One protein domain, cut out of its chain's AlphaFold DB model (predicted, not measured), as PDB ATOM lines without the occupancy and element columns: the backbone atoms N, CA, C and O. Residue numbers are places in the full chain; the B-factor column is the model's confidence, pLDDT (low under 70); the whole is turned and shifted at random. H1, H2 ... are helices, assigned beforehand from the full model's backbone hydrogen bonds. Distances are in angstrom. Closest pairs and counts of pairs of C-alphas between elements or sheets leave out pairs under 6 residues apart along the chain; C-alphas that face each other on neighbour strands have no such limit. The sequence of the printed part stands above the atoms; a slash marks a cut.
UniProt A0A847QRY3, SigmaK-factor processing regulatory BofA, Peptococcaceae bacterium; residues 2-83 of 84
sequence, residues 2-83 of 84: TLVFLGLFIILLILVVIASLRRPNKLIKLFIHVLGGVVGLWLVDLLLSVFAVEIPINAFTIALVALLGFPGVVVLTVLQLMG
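AT A GLANCE: This is residues 2 to 83 of the 84 residues of the protein "SigmaK-factor processing regulatory BofA" of Peptococcaceae bacterium (UniProt A0A847QRY3). The long helix H2 is the middle, with H1 packed on one side in a helical hairpin and the shorter H3 and H4 on the other. The printed part has 82 residues with four named helices, H1 to H4 in order: all helix. It is compact, radius of gyration of the C-alphas 13.2 A, yet elongated, spanning 42 by 23 by 19 A.

IN THESE COORDINATES: Find C-alpha 2 at (148.733, 116.424, 56.271); there H1, residues 2 to 21, begins its 28.6 A. H2, residues 26 to 49, runs 34.4 A. H3 is residues 59 to 68; H4, residues 70 to 81, ends at (140.981, 136.183, 49.244).

HOW THE PARTS SIT: Begin at the hub, H2. H1 touches it at Phe 9 and Val 39, closest C-alphas 6.0 A, at a steep tilt of 43 degrees, opposite ways. With residues 33 to 44 alone H2 touches H4, closest C-alphas Gly 37 and Phe 70, 4.5 A. With residues 33 to 41 alone it touches H3, closest C-alphas Val 34 and Ala 66, 4.3 A. H1 is apart from H3 and H4. In the four helices every O i to N i+4 pair is within hydrogen-bond range.

THE WHOLE: The farthest C-alphas, Arg 22 and Gly 83, are 42.2 A apart. The printed part has no cut and no long link; no printed residue is under 70 in pLDDT.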
ATOM      1  N   THR A   2     148.670 116.778  57.707       85.69
ATOM      2  CA  THR A   2     148.733 116.424  56.271       85.69
ATOM      3  C   THR A   2     148.603 114.927  55.960       85.69
ATOM      4  O   THR A   2     147.854 114.570  55.061       85.69
ATOM      5  N   LEU A   3     149.241 114.033  56.728       91.88
ATOM      6  CA  LEU A   3     149.106 112.577  56.529       91.88
ATOM      7  C   LEU A   3     147.665 112.062  56.708       91.88
ATOM      8  O   LEU A   3     147.243 111.161  55.988       91.88
ATOM      9  N   VAL A   4     146.898 112.645  57.636       92.69
ATOM     10  CA  VAL A   4     145.486 112.284  57.850       92.69
ATOM     11  C   VAL A   4     144.658 112.703  56.638       92.69
ATOM     12  O   VAL A   4     143.903 111.895  56.104       92.69
ATOM     13  N   PHE A   5     144.847 113.933  56.152       93.56
ATOM     14  CA  PHE A   5     144.166 114.420  54.951       93.56
ATOM     15  C   PHE A   5     144.546 113.638  53.695       93.56
ATOM     16  O   PHE A   5     143.677 113.349  52.880       93.56
ATOM     17  N   LEU A   6     145.806 113.215  53.572       95.88
ATOM     18  CA  LEU A   6     146.239 112.340  52.488       95.88
ATOM     19  C   LEU A   6     145.514 110.985  52.534       95.88
ATOM     20  O   LEU A   6     145.052 110.498  51.506       95.88
ATOM     21  N   GLY A   7     145.347 110.405  53.726       97.25
ATOM     22  CA  GLY A   7     144.530 109.204  53.914       97.25
ATOM     23  C   GLY A   7     143.073 109.414  53.485       97.25
ATOM     24  O   GLY A   7     142.528 108.606  52.733       97.25
ATOM     25  N   LEU A   8     142.457 110.529  53.893       96.19
ATOM     26  CA  LEU A   8     141.099 110.897  53.473       96.19
ATOM     27  C   LEU A   8     140.995 111.121  51.960       96.19
ATOM     28  O   LEU A   8     139.998 110.732  51.357       96.19
ATOM     29  N   PHE A   9     142.025 111.693  51.336       97.12
ATOM     30  CA  PHE A   9     142.097 111.870  49.889       97.12
ATOM     31  C   PHE A   9     142.132 110.527  49.161       97.12
ATOM     32  O   PHE A   9     141.366 110.325  48.223       97.12
ATOM     33  N   ILE A  10     142.933 109.568  49.631       97.81
ATOM     34  CA  ILE A  10     142.955 108.212  49.066       97.81
ATOM     35  C   ILE A  10     141.576 107.547  49.204       97.81
ATOM     36  O   ILE A  10     141.073 106.974  48.238       97.81
ATOM     37  N   ILE A  11     140.927 107.663  50.369       97.81
ATOM     38  CA  ILE A  11     139.568 107.136  50.584       97.81
ATOM     39  C   ILE A  11     138.573 107.788  49.614       97.81
ATOM     40  O   ILE A  11     137.769 107.086  48.998       97.81
ATOM     41  N   LEU A  12     138.642 109.111  49.446       97.25
ATOM     42  CA  LEU A  12     137.806 109.848  48.504       97.25
ATOM     43  C   LEU A  12     138.007 109.340  47.071       97.25
ATOM     44  O   LEU A  12     137.019 109.068  46.394       97.25
ATOM     45  N   LEU A  13     139.252 109.149  46.622       97.62
ATOM     46  CA  LEU A  13     139.543 108.612  45.288       97.62
ATOM     47  C   LEU A  13     138.937 107.220  45.090       97.62
ATOM     48  O   LEU A  13     138.283 106.976  44.078       97.62
ATOM     49  N   ILE A  14     139.094 106.324  46.068       97.25
ATOM     50  CA  ILE A  14     138.505 104.979  46.012       97.25
ATOM     51  C   ILE A  14     136.978 105.069  45.892       97.25
ATOM     52  O   ILE A  14     136.387 104.413  45.034       97.25
ATOM     53  N   LEU A  15     136.330 105.903  46.710       96.25
ATOM     54  CA  LEU A  15     134.879 106.091  46.664       96.25
ATOM     55  C   LEU A  15     134.411 106.662  45.323       96.25
ATOM     56  O   LEU A  15     133.411 106.188  44.786       96.25
ATOM     57  N   VAL A  16     135.136 107.634  44.762       95.94
ATOM     58  CA  VAL A  16     134.837 108.221  43.448       95.94
ATOM     59  C   VAL A  16     134.954 107.170  42.345       95.94
ATOM     60  O   VAL A  16     134.041 107.045  41.530       95.94
ATOM     61  N   VAL A  17     136.014 106.356  42.347       96.75
ATOM     62  CA  VAL A  17     136.180 105.255  41.383       96.75
ATOM     63  C   VAL A  17     135.034 104.249  41.505       96.75
ATOM     64  O   VAL A  17     134.410 103.895  40.504       96.75
ATOM     65  N   ILE A  18     134.684 103.832  42.727       95.12
ATOM     66  CA  ILE A  18     133.555 102.920  42.970       95.12
ATOM     67  C   ILE A  18     132.241 103.526  42.462       95.12
ATOM     68  O   ILE A  18     131.458 102.831  41.811       95.12
ATOM     69  N   ALA A  19     131.997 104.807  42.740       94.69
ATOM     70  CA  ALA A  19     130.797 105.518  42.317       94.69
ATOM     71  C   ALA A  19     130.725 105.742  40.800       94.69
ATOM     72  O   ALA A  19     129.625 105.863  40.268       94.69
ATOM     73  N   SER A  20     131.869 105.785  40.114       93.50
ATOM     74  CA  SER A  20     131.939 105.887  38.655       93.50
ATOM     75  C   SER A  20     131.706 104.544  37.959       93.50
ATOM     76  O   SER A  20     131.149 104.518  36.866       93.50
ATOM     77  N   LEU A  21     132.142 103.430  38.560       94.31
ATOM     78  CA  LEU A  21     132.035 102.089  37.965       94.31
ATOM     79  C   LEU A  21     130.712 101.379  38.284       94.31
ATOM     80  O   LEU A  21     130.310 100.456  37.580       94.31
ATOM     81  N   ARG A  22     130.038 101.763  39.370       91.62
ATOM     82  CA  ARG A  22     128.781 101.155  39.838       91.62
ATOM     83  C   ARG A  22     127.701 102.223  39.937       91.62
ATOM     84  O   ARG A  22     128.014 103.399  39.954       91.62
ATOM     85  N   ARG A  23     126.421 101.849  40.063       90.12
ATOM     86  CA  ARG A  23     125.369 102.816  40.435       90.12
ATOM     87  C   ARG A  23     125.509 103.153  41.927       90.12
ATOM     88  O   ARG A  23     125.175 102.296  42.749       90.12
ATOM     89  N   PRO A  24     125.995 104.349  42.312       86.75
ATOM     90  CA  PRO A  24     126.224 104.654  43.715       86.75
ATOM     91  C   PRO A  24     124.890 104.854  44.434       86.75
ATOM     92  O   PRO A  24     123.998 105.562  43.951       86.75
ATOM     93  N   ASN A  25     124.766 104.255  45.617       91.62
ATOM     94  CA  ASN A  25     123.640 104.512  46.506       91.62
ATOM     95  C   ASN A  25     123.750 105.919  47.132       91.62
ATOM     96  O   ASN A  25     124.776 106.599  47.031       91.62
ATOM     97  N   LYS A  26     122.675 106.374  47.787       94.00
ATOM     98  CA  LYS A  26     122.622 107.713  48.403       94.00
ATOM     99  C   LYS A  26     123.719 107.927  49.458       94.00
ATOM    100  O   LYS A  26     124.223 109.037  49.574       94.00
ATOM    101  N   LEU A  27     124.121 106.871  50.172       94.12
ATOM    102  CA  LEU A  27     125.164 106.937  51.198       94.12
ATOM    103  C   LEU A  27     126.547 107.215  50.600       94.12
ATOM    104  O   LEU A  27     127.225 108.122  51.060       94.12
ATOM    105  N   ILE A  28     126.947 106.497  49.545       94.81
ATOM    106  CA  ILE A  28     128.239 106.728  48.874       94.81
ATOM    107  C   ILE A  28     128.312 108.163  48.344       94.81
ATOM    108  O   ILE A  28     129.326 108.831  48.527       94.81
ATOM    109  N   LYS A  29     127.223 108.668  47.748       95.25
ATOM    110  CA  LYS A  29     127.158 110.064  47.288       95.25
ATOM    111  C   LYS A  29     127.340 111.060  48.436       95.25
ATOM    112  O   LYS A  29     128.069 112.030  48.271       95.25
ATOM    113  N   LEU A  30     126.718 110.805  49.590       96.25
ATOM    114  CA  LEU A  30     126.873 111.643  50.780       96.25
ATOM    115  C   LEU A  30     128.316 111.626  51.303       96.25
ATOM    116  O   LEU A  30     128.869 112.684  51.584       96.25
ATOM    117  N   PHE A  31     128.951 110.453  51.379       96.25
ATOM    118  CA  PHE A  31     130.355 110.354  51.786       96.25
ATOM    119  C   PHE A  31     131.283 111.111  50.837       96.25
ATOM    120  O   PHE A  31     132.154 111.835  51.307       96.25
ATOM    121  N   ILE A  32     131.080 110.993  49.522       96.75
ATOM    122  CA  ILE A  32     131.861 111.740  48.525       96.75
ATOM    123  C   ILE A  32     131.632 113.246  48.666       96.75
ATOM    124  O   ILE A  32     132.587 114.002  48.557       96.75
ATOM    125  N   HIS A  33     130.404 113.694  48.937       97.12
ATOM    126  CA  HIS A  33     130.100 115.112  49.160       97.12
ATOM    127  C   HIS A  33     130.843 115.670  50.378       97.12
ATOM    128  O   HIS A  33     131.554 116.667  50.264       97.12
ATOM    129  N   VAL A  34     130.733 114.986  51.521       97.19
ATOM    130  CA  VAL A  34     131.378 115.387  52.779       97.19
ATOM    131  C   VAL A  34     132.901 115.346  52.648       97.19
ATOM    132  O   VAL A  34     133.576 116.339  52.915       97.19
ATOM    133  N   LEU A  35     133.455 114.213  52.204       97.00
ATOM    134  CA  LEU A  35     134.900 114.053  52.036       97.00
ATOM    135  C   LEU A  35     135.443 114.976  50.949       97.00
ATOM    136  O   LEU A  35     136.522 115.527  51.118       97.00
ATOM    137  N   GLY A  36     134.696 115.189  49.868       97.06
ATOM    138  CA  GLY A  36     135.051 116.124  48.808       97.06
ATOM    139  C   GLY A  36     135.163 117.559  49.314       97.06
ATOM    140  O   GLY A  36     136.096 118.255  48.934       97.06
ATOM    141  N   GLY A  37     134.277 117.982  50.219       97.25
ATOM    142  CA  GLY A  37     134.394 119.274  50.895       97.25
ATOM    143  C   GLY A  37     135.627 119.356  51.798       97.25
ATOM    144  O   GLY A  37     136.450 120.251  51.639       97.25
ATOM    145  N   VAL A  38     135.795 118.399  52.714       96.94
ATOM    146  CA  VAL A  38     136.898 118.411  53.699       96.94
ATOM    147  C   VAL A  38     138.269 118.298  53.029       96.94
ATOM    148  O   VAL A  38     139.187 119.051  53.344       96.94
ATOM    149  N   VAL A  39     138.415 117.369  52.089       97.06
ATOM    150  CA  VAL A  39     139.663 117.168  51.349       97.06
ATOM    151  C   VAL A  39     139.884 118.289  50.338       97.06
ATOM    152  O   VAL A  39     141.015 118.728  50.167       97.06
ATOM    153  N   GLY A  40     138.820 118.794  49.707       96.75
ATOM    154  CA  GLY A  40     138.892 119.953  48.822       96.75
ATOM    155  C   GLY A  40     139.411 121.192  49.546       96.75
ATOM    156  O   GLY A  40     140.296 121.860  49.025       96.75
ATOM    157  N   LEU A  41     138.936 121.450  50.769       96.81
ATOM    158  CA  LEU A  41     139.441 122.537  51.611       96.81
ATOM    159  C   LEU A  41     140.945 122.406  51.851       96.81
ATOM    160  O   LEU A  41     141.681 123.364  51.643       96.81
ATOM    161  N   TRP A  42     141.399 121.210  52.228       96.12
ATOM    162  CA  TRP A  42     142.820 120.943  52.440       96.12
ATOM    163  C   TRP A  42     143.656 121.108  51.163       96.12
ATOM    164  O   TRP A  42     144.749 121.662  51.217       96.12
ATOM    165  N   LEU A  43     143.159 120.660  50.006       95.88
ATOM    166  CA  LEU A  43     143.859 120.833  48.728       95.88
ATOM    167  C   LEU A  43     143.961 122.303  48.318       95.88
ATOM    168  O   LEU A  43     144.992 122.717  47.792       95.88
ATOM    169  N   VAL A  44     142.907 123.089  48.546       96.12
ATOM    170  CA  VAL A  44     142.932 124.523  48.251       96.12
ATOM    171  C   VAL A  44     143.868 125.258  49.200       96.12
ATOM    172  O   VAL A  44     144.665 126.062  48.734       96.12
ATOM    173  N   ASP A  45     143.832 124.949  50.494       95.12
ATOM    174  CA  ASP A  45     144.787 125.483  51.470       95.12
ATOM    175  C   ASP A  45     146.239 125.158  51.071       95.12
ATOM    176  O   ASP A  45     147.079 126.052  50.980       95.12
ATOM    177  N   LEU A  46     146.514 123.905  50.689       94.31
ATOM    178  CA  LEU A  46     147.825 123.492  50.182       94.31
ATOM    179  C   LEU A  46     148.251 124.316  48.955       94.31
ATOM    180  O   LEU A  46     149.405 124.730  48.866       94.31
ATOM    181  N   LEU A  47     147.338 124.573  48.018       94.38
ATOM    182  CA  LEU A  47     147.620 125.379  46.829       94.38
ATOM    183  C   LEU A  47     147.894 126.847  47.182       94.38
ATOM    184  O   LEU A  47     148.842 127.435  46.665       94.38
ATOM    185  N   LEU A  48     147.076 127.439  48.051       93.94
ATOM    186  CA  LEU A  48     147.202 128.834  48.471       93.94
ATOM    187  C   LEU A  48     148.456 129.081  49.311       93.94
ATOM    188  O   LEU A  48     149.043 130.160  49.212       93.94
ATOM    189  N   SER A  49     148.925 128.069  50.046       92.31
ATOM    190  CA  SER A  49     150.150 128.159  50.846       92.31
ATOM    191  C   SER A  49     151.386 128.503  50.002       92.31
ATOM    192  O   SER A  49     152.295 129.181  50.478       92.31
ATOM    193  N   VAL A  50     151.388 128.146  48.707       94.75
ATOM    194  CA  VAL A  50     152.432 128.533  47.738       94.75
ATOM    195  C   VAL A  50     152.517 130.057  47.567       94.75
ATOM    196  O   VAL A  50     153.587 130.590  47.280       94.75
ATOM    197  N   PHE A  51     151.407 130.763  47.780       93.81
ATOM    198  CA  PHE A  51     151.296 132.220  47.712       93.81
ATOM    199  C   PHE A  51     151.311 132.887  49.097       93.81
ATOM    200  O   PHE A  51     150.961 134.060  49.202       93.81
ATOM    201  N   ALA A  52     151.700 132.158  50.153       91.69
ATOM    202  CA  ALA A  52     151.648 132.610  51.547       91.69
ATOM    203  C   ALA A  52     150.239 133.025  52.021       91.69
ATOM    204  O   ALA A  52     150.091 133.879  52.895       91.69
ATOM    205  N   VAL A  53     149.199 132.412  51.444       91.94
ATOM    206  CA  VAL A  53     147.808 132.540  51.888       91.94
ATOM    207  C   VAL A  53     147.387 131.215  52.513       91.94
ATOM    208  O   VAL A  53     147.547 130.165  51.901       91.94
ATOM    209  N   GLU A  54     146.824 131.259  53.714       90.00
ATOM    210  CA  GLU A  54     146.388 130.067  54.449       90.00
ATOM    211  C   GLU A  54     144.895 130.171  54.744       90.00
ATOM    212  O   GLU A  54     144.423 131.220  55.181       90.00
ATOM    213  N   ILE A  55     144.142 129.093  54.520       90.69
ATOM    214  CA  ILE A  55     142.751 129.006  54.966       90.69
ATOM    215  C   ILE A  55     142.750 128.300  56.324       90.69
ATOM    216  O   ILE A  55     143.186 127.153  56.417       90.69
ATOM    217  N   PRO A  56     142.211 128.908  57.393       90.38
ATOM    218  CA  PRO A  56     142.241 128.300  58.715       90.38
ATOM    219  C   PRO A  56     141.417 127.002  58.755       90.38
ATOM    220  O   PRO A  56     140.183 127.006  58.770       90.38
ATOM    221  N   ILE A  57     142.106 125.861  58.818       92.81
ATOM    222  CA  ILE A  57     141.483 124.542  58.967       92.81
ATOM    223  C   ILE A  57     141.200 124.283  60.450       92.81
ATOM    224  O   ILE A  57     142.089 123.958  61.235       92.81
ATOM    225  N   ASN A  58     139.935 124.409  60.840       93.25
ATOM    226  CA  ASN A  58     139.457 124.186  62.200       93.25
ATOM    227  C   ASN A  58     138.093 123.476  62.181       93.25
ATOM    228  O   ASN A  58     137.548 123.160  61.125       93.25
ATOM    229  N   ALA A  59     137.526 123.208  63.360       93.75
ATOM    230  CA  ALA A  59     136.258 122.488  63.464       93.75
ATOM    231  C   ALA A  59     135.099 123.187  62.726       93.75
ATOM    232  O   ALA A  59     134.255 122.506  62.147       93.75
ATOM    233  N   PHE A  60     135.071 124.524  62.707       94.88
ATOM    234  CA  PHE A  60     134.041 125.291  62.011       94.88
ATOM    235  C   PHE A  60     134.174 125.163  60.492       94.88
ATOM    236  O   PHE A  60     133.204 124.791  59.834       94.88
ATOM    237  N   THR A  61     135.363 125.408  59.931       95.25
ATOM    238  CA  THR A  61     135.568 125.309  58.478       95.25
ATOM    239  C   THR A  61     135.348 123.886  57.979       95.25
ATOM    240  O   THR A  61     134.677 123.703  56.967       95.25
ATOM    241  N   ILE A  62     135.783 122.874  58.740       95.62
ATOM    242  CA  ILE A  62     135.512 121.456  58.455       95.62
ATOM    243  C   ILE A  62     134.008 121.155  58.477       95.62
ATOM    244  O   ILE A  62     133.507 120.526  57.547       95.62
ATOM    245  N   ALA A  63     133.271 121.596  59.502       96.31
ATOM    246  CA  ALA A  63     131.827 121.359  59.587       96.31
ATOM    247  C   ALA A  63     131.067 122.048  58.443       96.31
ATOM    248  O   ALA A  63     130.158 121.458  57.856       96.31
ATOM    249  N   LEU A  64     131.473 123.269  58.089       96.44
ATOM    250  CA  LEU A  64     130.875 124.032  57.002       96.44
ATOM    251  C   LEU A  64     131.055 123.325  55.655       96.44
ATOM    252  O   LEU A  64     130.076 123.125  54.936       96.44
ATOM    253  N   VAL A  65     132.277 122.901  55.318       97.44
ATOM    254  CA  VAL A  65     132.531 122.189  54.054       97.44
ATOM    255  C   VAL A  65     132.005 120.756  54.073       97.44
ATOM    256  O   VAL A  65     131.667 120.230  53.023       97.44
ATOM    257  N   ALA A  66     131.862 120.119  55.237       96.06
ATOM    258  CA  ALA A  66     131.175 118.834  55.343       96.06
ATOM    259  C   ALA A  66     129.679 118.967  55.010       96.06
ATOM    260  O   ALA A  66     129.120 118.112  54.323       96.06
ATOM    261  N   LEU A  67     129.036 120.049  55.460       97.19
ATOM    262  CA  LEU A  67     127.632 120.333  55.172       97.19
ATOM    263  C   LEU A  67     127.432 120.753  53.709       97.19
ATOM    264  O   LEU A  67     126.608 120.187  52.990       97.19
ATOM    265  N   LEU A  68     128.197 121.747  53.259       97.00
ATOM    266  CA  LEU A  68     128.024 122.372  51.949       97.00
ATOM    267  C   LEU A  68     128.749 121.632  50.821       97.00
ATOM    268  O   LEU A  68     128.418 121.837  49.657       97.00
ATOM    269  N   GLY A  69     129.709 120.764  51.141       95.88
ATOM    270  CA  GLY A  69     130.583 120.107  50.176       95.88
ATOM    271  C   GLY A  69     131.560 121.090  49.532       95.88
ATOM    272  O   GLY A  69     132.002 122.066  50.144       95.88
ATOM    273  N   PHE A  70     131.868 120.852  48.258       92.69
ATOM    274  CA  PHE A  70     132.765 121.703  47.472       92.69
ATOM    275  C   PHE A  70     132.322 123.180  47.367       92.69
ATOM    276  O   PHE A  70     133.184 124.048  47.486       92.69
ATOM    277  N   PRO A  71     131.023 123.525  47.227       96.31
ATOM    278  CA  PRO A  71     130.579 124.920  47.309       96.31
ATOM    279  C   PRO A  71     131.055 125.658  48.566       96.31
ATOM    280  O   PRO A  71     131.436 126.821  48.480       96.31
ATOM    281  N   GLY A  72     131.093 124.982  49.722       96.75
ATOM    282  CA  GLY A  72     131.614 125.569  50.958       96.75
ATOM    283  C   GLY A  72     133.100 125.913  50.864       96.75
ATOM    284  O   GLY A  72     133.513 126.955  51.360       96.75
ATOM    285  N   VAL A  73     133.885 125.078  50.175       96.88
ATOM    286  CA  VAL A  73     135.306 125.347  49.908       96.88
ATOM    287  C   VAL A  73     135.449 126.624  49.093       96.88
ATOM    288  O   VAL A  73     136.181 127.513  49.505       96.88
ATOM    289  N   VAL A  74     134.695 126.756  47.996       96.62
ATOM    290  CA  VAL A  74     134.732 127.949  47.132       96.62
ATOM    291  C   VAL A  74     134.406 129.215  47.922       96.62
ATOM    292  O   VAL A  74     135.117 130.208  47.799       96.62
ATOM    293  N   VAL A  75     133.364 129.180  48.758       95.50
ATOM    294  CA  VAL A  75     132.990 130.325  49.600       95.50
ATOM    295  C   VAL A  75     134.125 130.697  50.551       95.50
ATOM    296  O   VAL A  75     134.504 131.863  50.600       95.50
ATOM    297  N   LEU A  76     134.704 129.725  51.262       95.69
ATOM    298  CA  LEU A  76     135.823 129.980  52.177       95.69
ATOM    299  C   LEU A  76     137.045 130.539  51.449       95.69
ATOM    300  O   LEU A  76     137.688 131.454  51.949       95.69
ATOM    301  N   THR A  77     137.339 130.039  50.250       94.81
ATOM    302  CA  THR A  77     138.422 130.568  49.418       94.81
ATOM    303  C   THR A  77     138.177 132.020  49.029       94.81
ATOM    304  O   THR A  77     139.082 132.837  49.138       94.81
ATOM    305  N   VAL A  78     136.961 132.364  48.597       94.94
ATOM    306  CA  VAL A  78     136.620 133.745  48.229       94.94
ATOM    307  C   VAL A  78     136.724 134.676  49.435       94.94
ATOM    308  O   VAL A  78     137.327 135.737  49.310       94.94
ATOM    309  N   LEU A  79     136.194 134.277  50.596       93.75
ATOM    310  CA  LEU A  79     136.291 135.070  51.827       93.75
ATOM    311  C   LEU A  79     137.753 135.311  52.220       93.75
ATOM    312  O   LEU A  79     138.154 136.465  52.380       93.75
ATOM    313  N   GLN A  80     138.573 134.256  52.207       92.50
ATOM    314  CA  GLN A  80     139.998 134.359  52.506       92.50
ATOM    315  C   GLN A  80     140.720 135.319  51.545       92.50
ATOM    316  O   GLN A  80     141.543 136.125  51.976       92.50
ATOM    317  N   LEU A  81     140.405 135.273  50.245       91.75
ATOM    318  CA  LEU A  81     140.981 136.183  49.244       91.75
ATOM    319  C   LEU A  81     140.506 137.634  49.407       91.75
ATOM    320  O   LEU A  81     141.215 138.556  49.008       91.75
ATOM    321  N   MET A  82     139.332 137.849  50.001       93.88
ATOM    322  CA  MET A  82     138.847 139.173  50.400       93.88
ATOM    323  C   MET A  82     139.470 139.662  51.719       93.88
ATOM    324  O   MET A  82     139.227 140.803  52.108       93.88
ATOM    325  N   GLY A  83     140.270 138.828  52.395       87.38
ATOM    326  CA  GLY A  83     140.875 139.130  53.694       87.38
ATOM    327  C   GLY A  83     139.900 139.027  54.871       87.38
ATOM    328  O   GLY A  83     140.121 139.689  55.885       87.38
TER     329      GLY A  83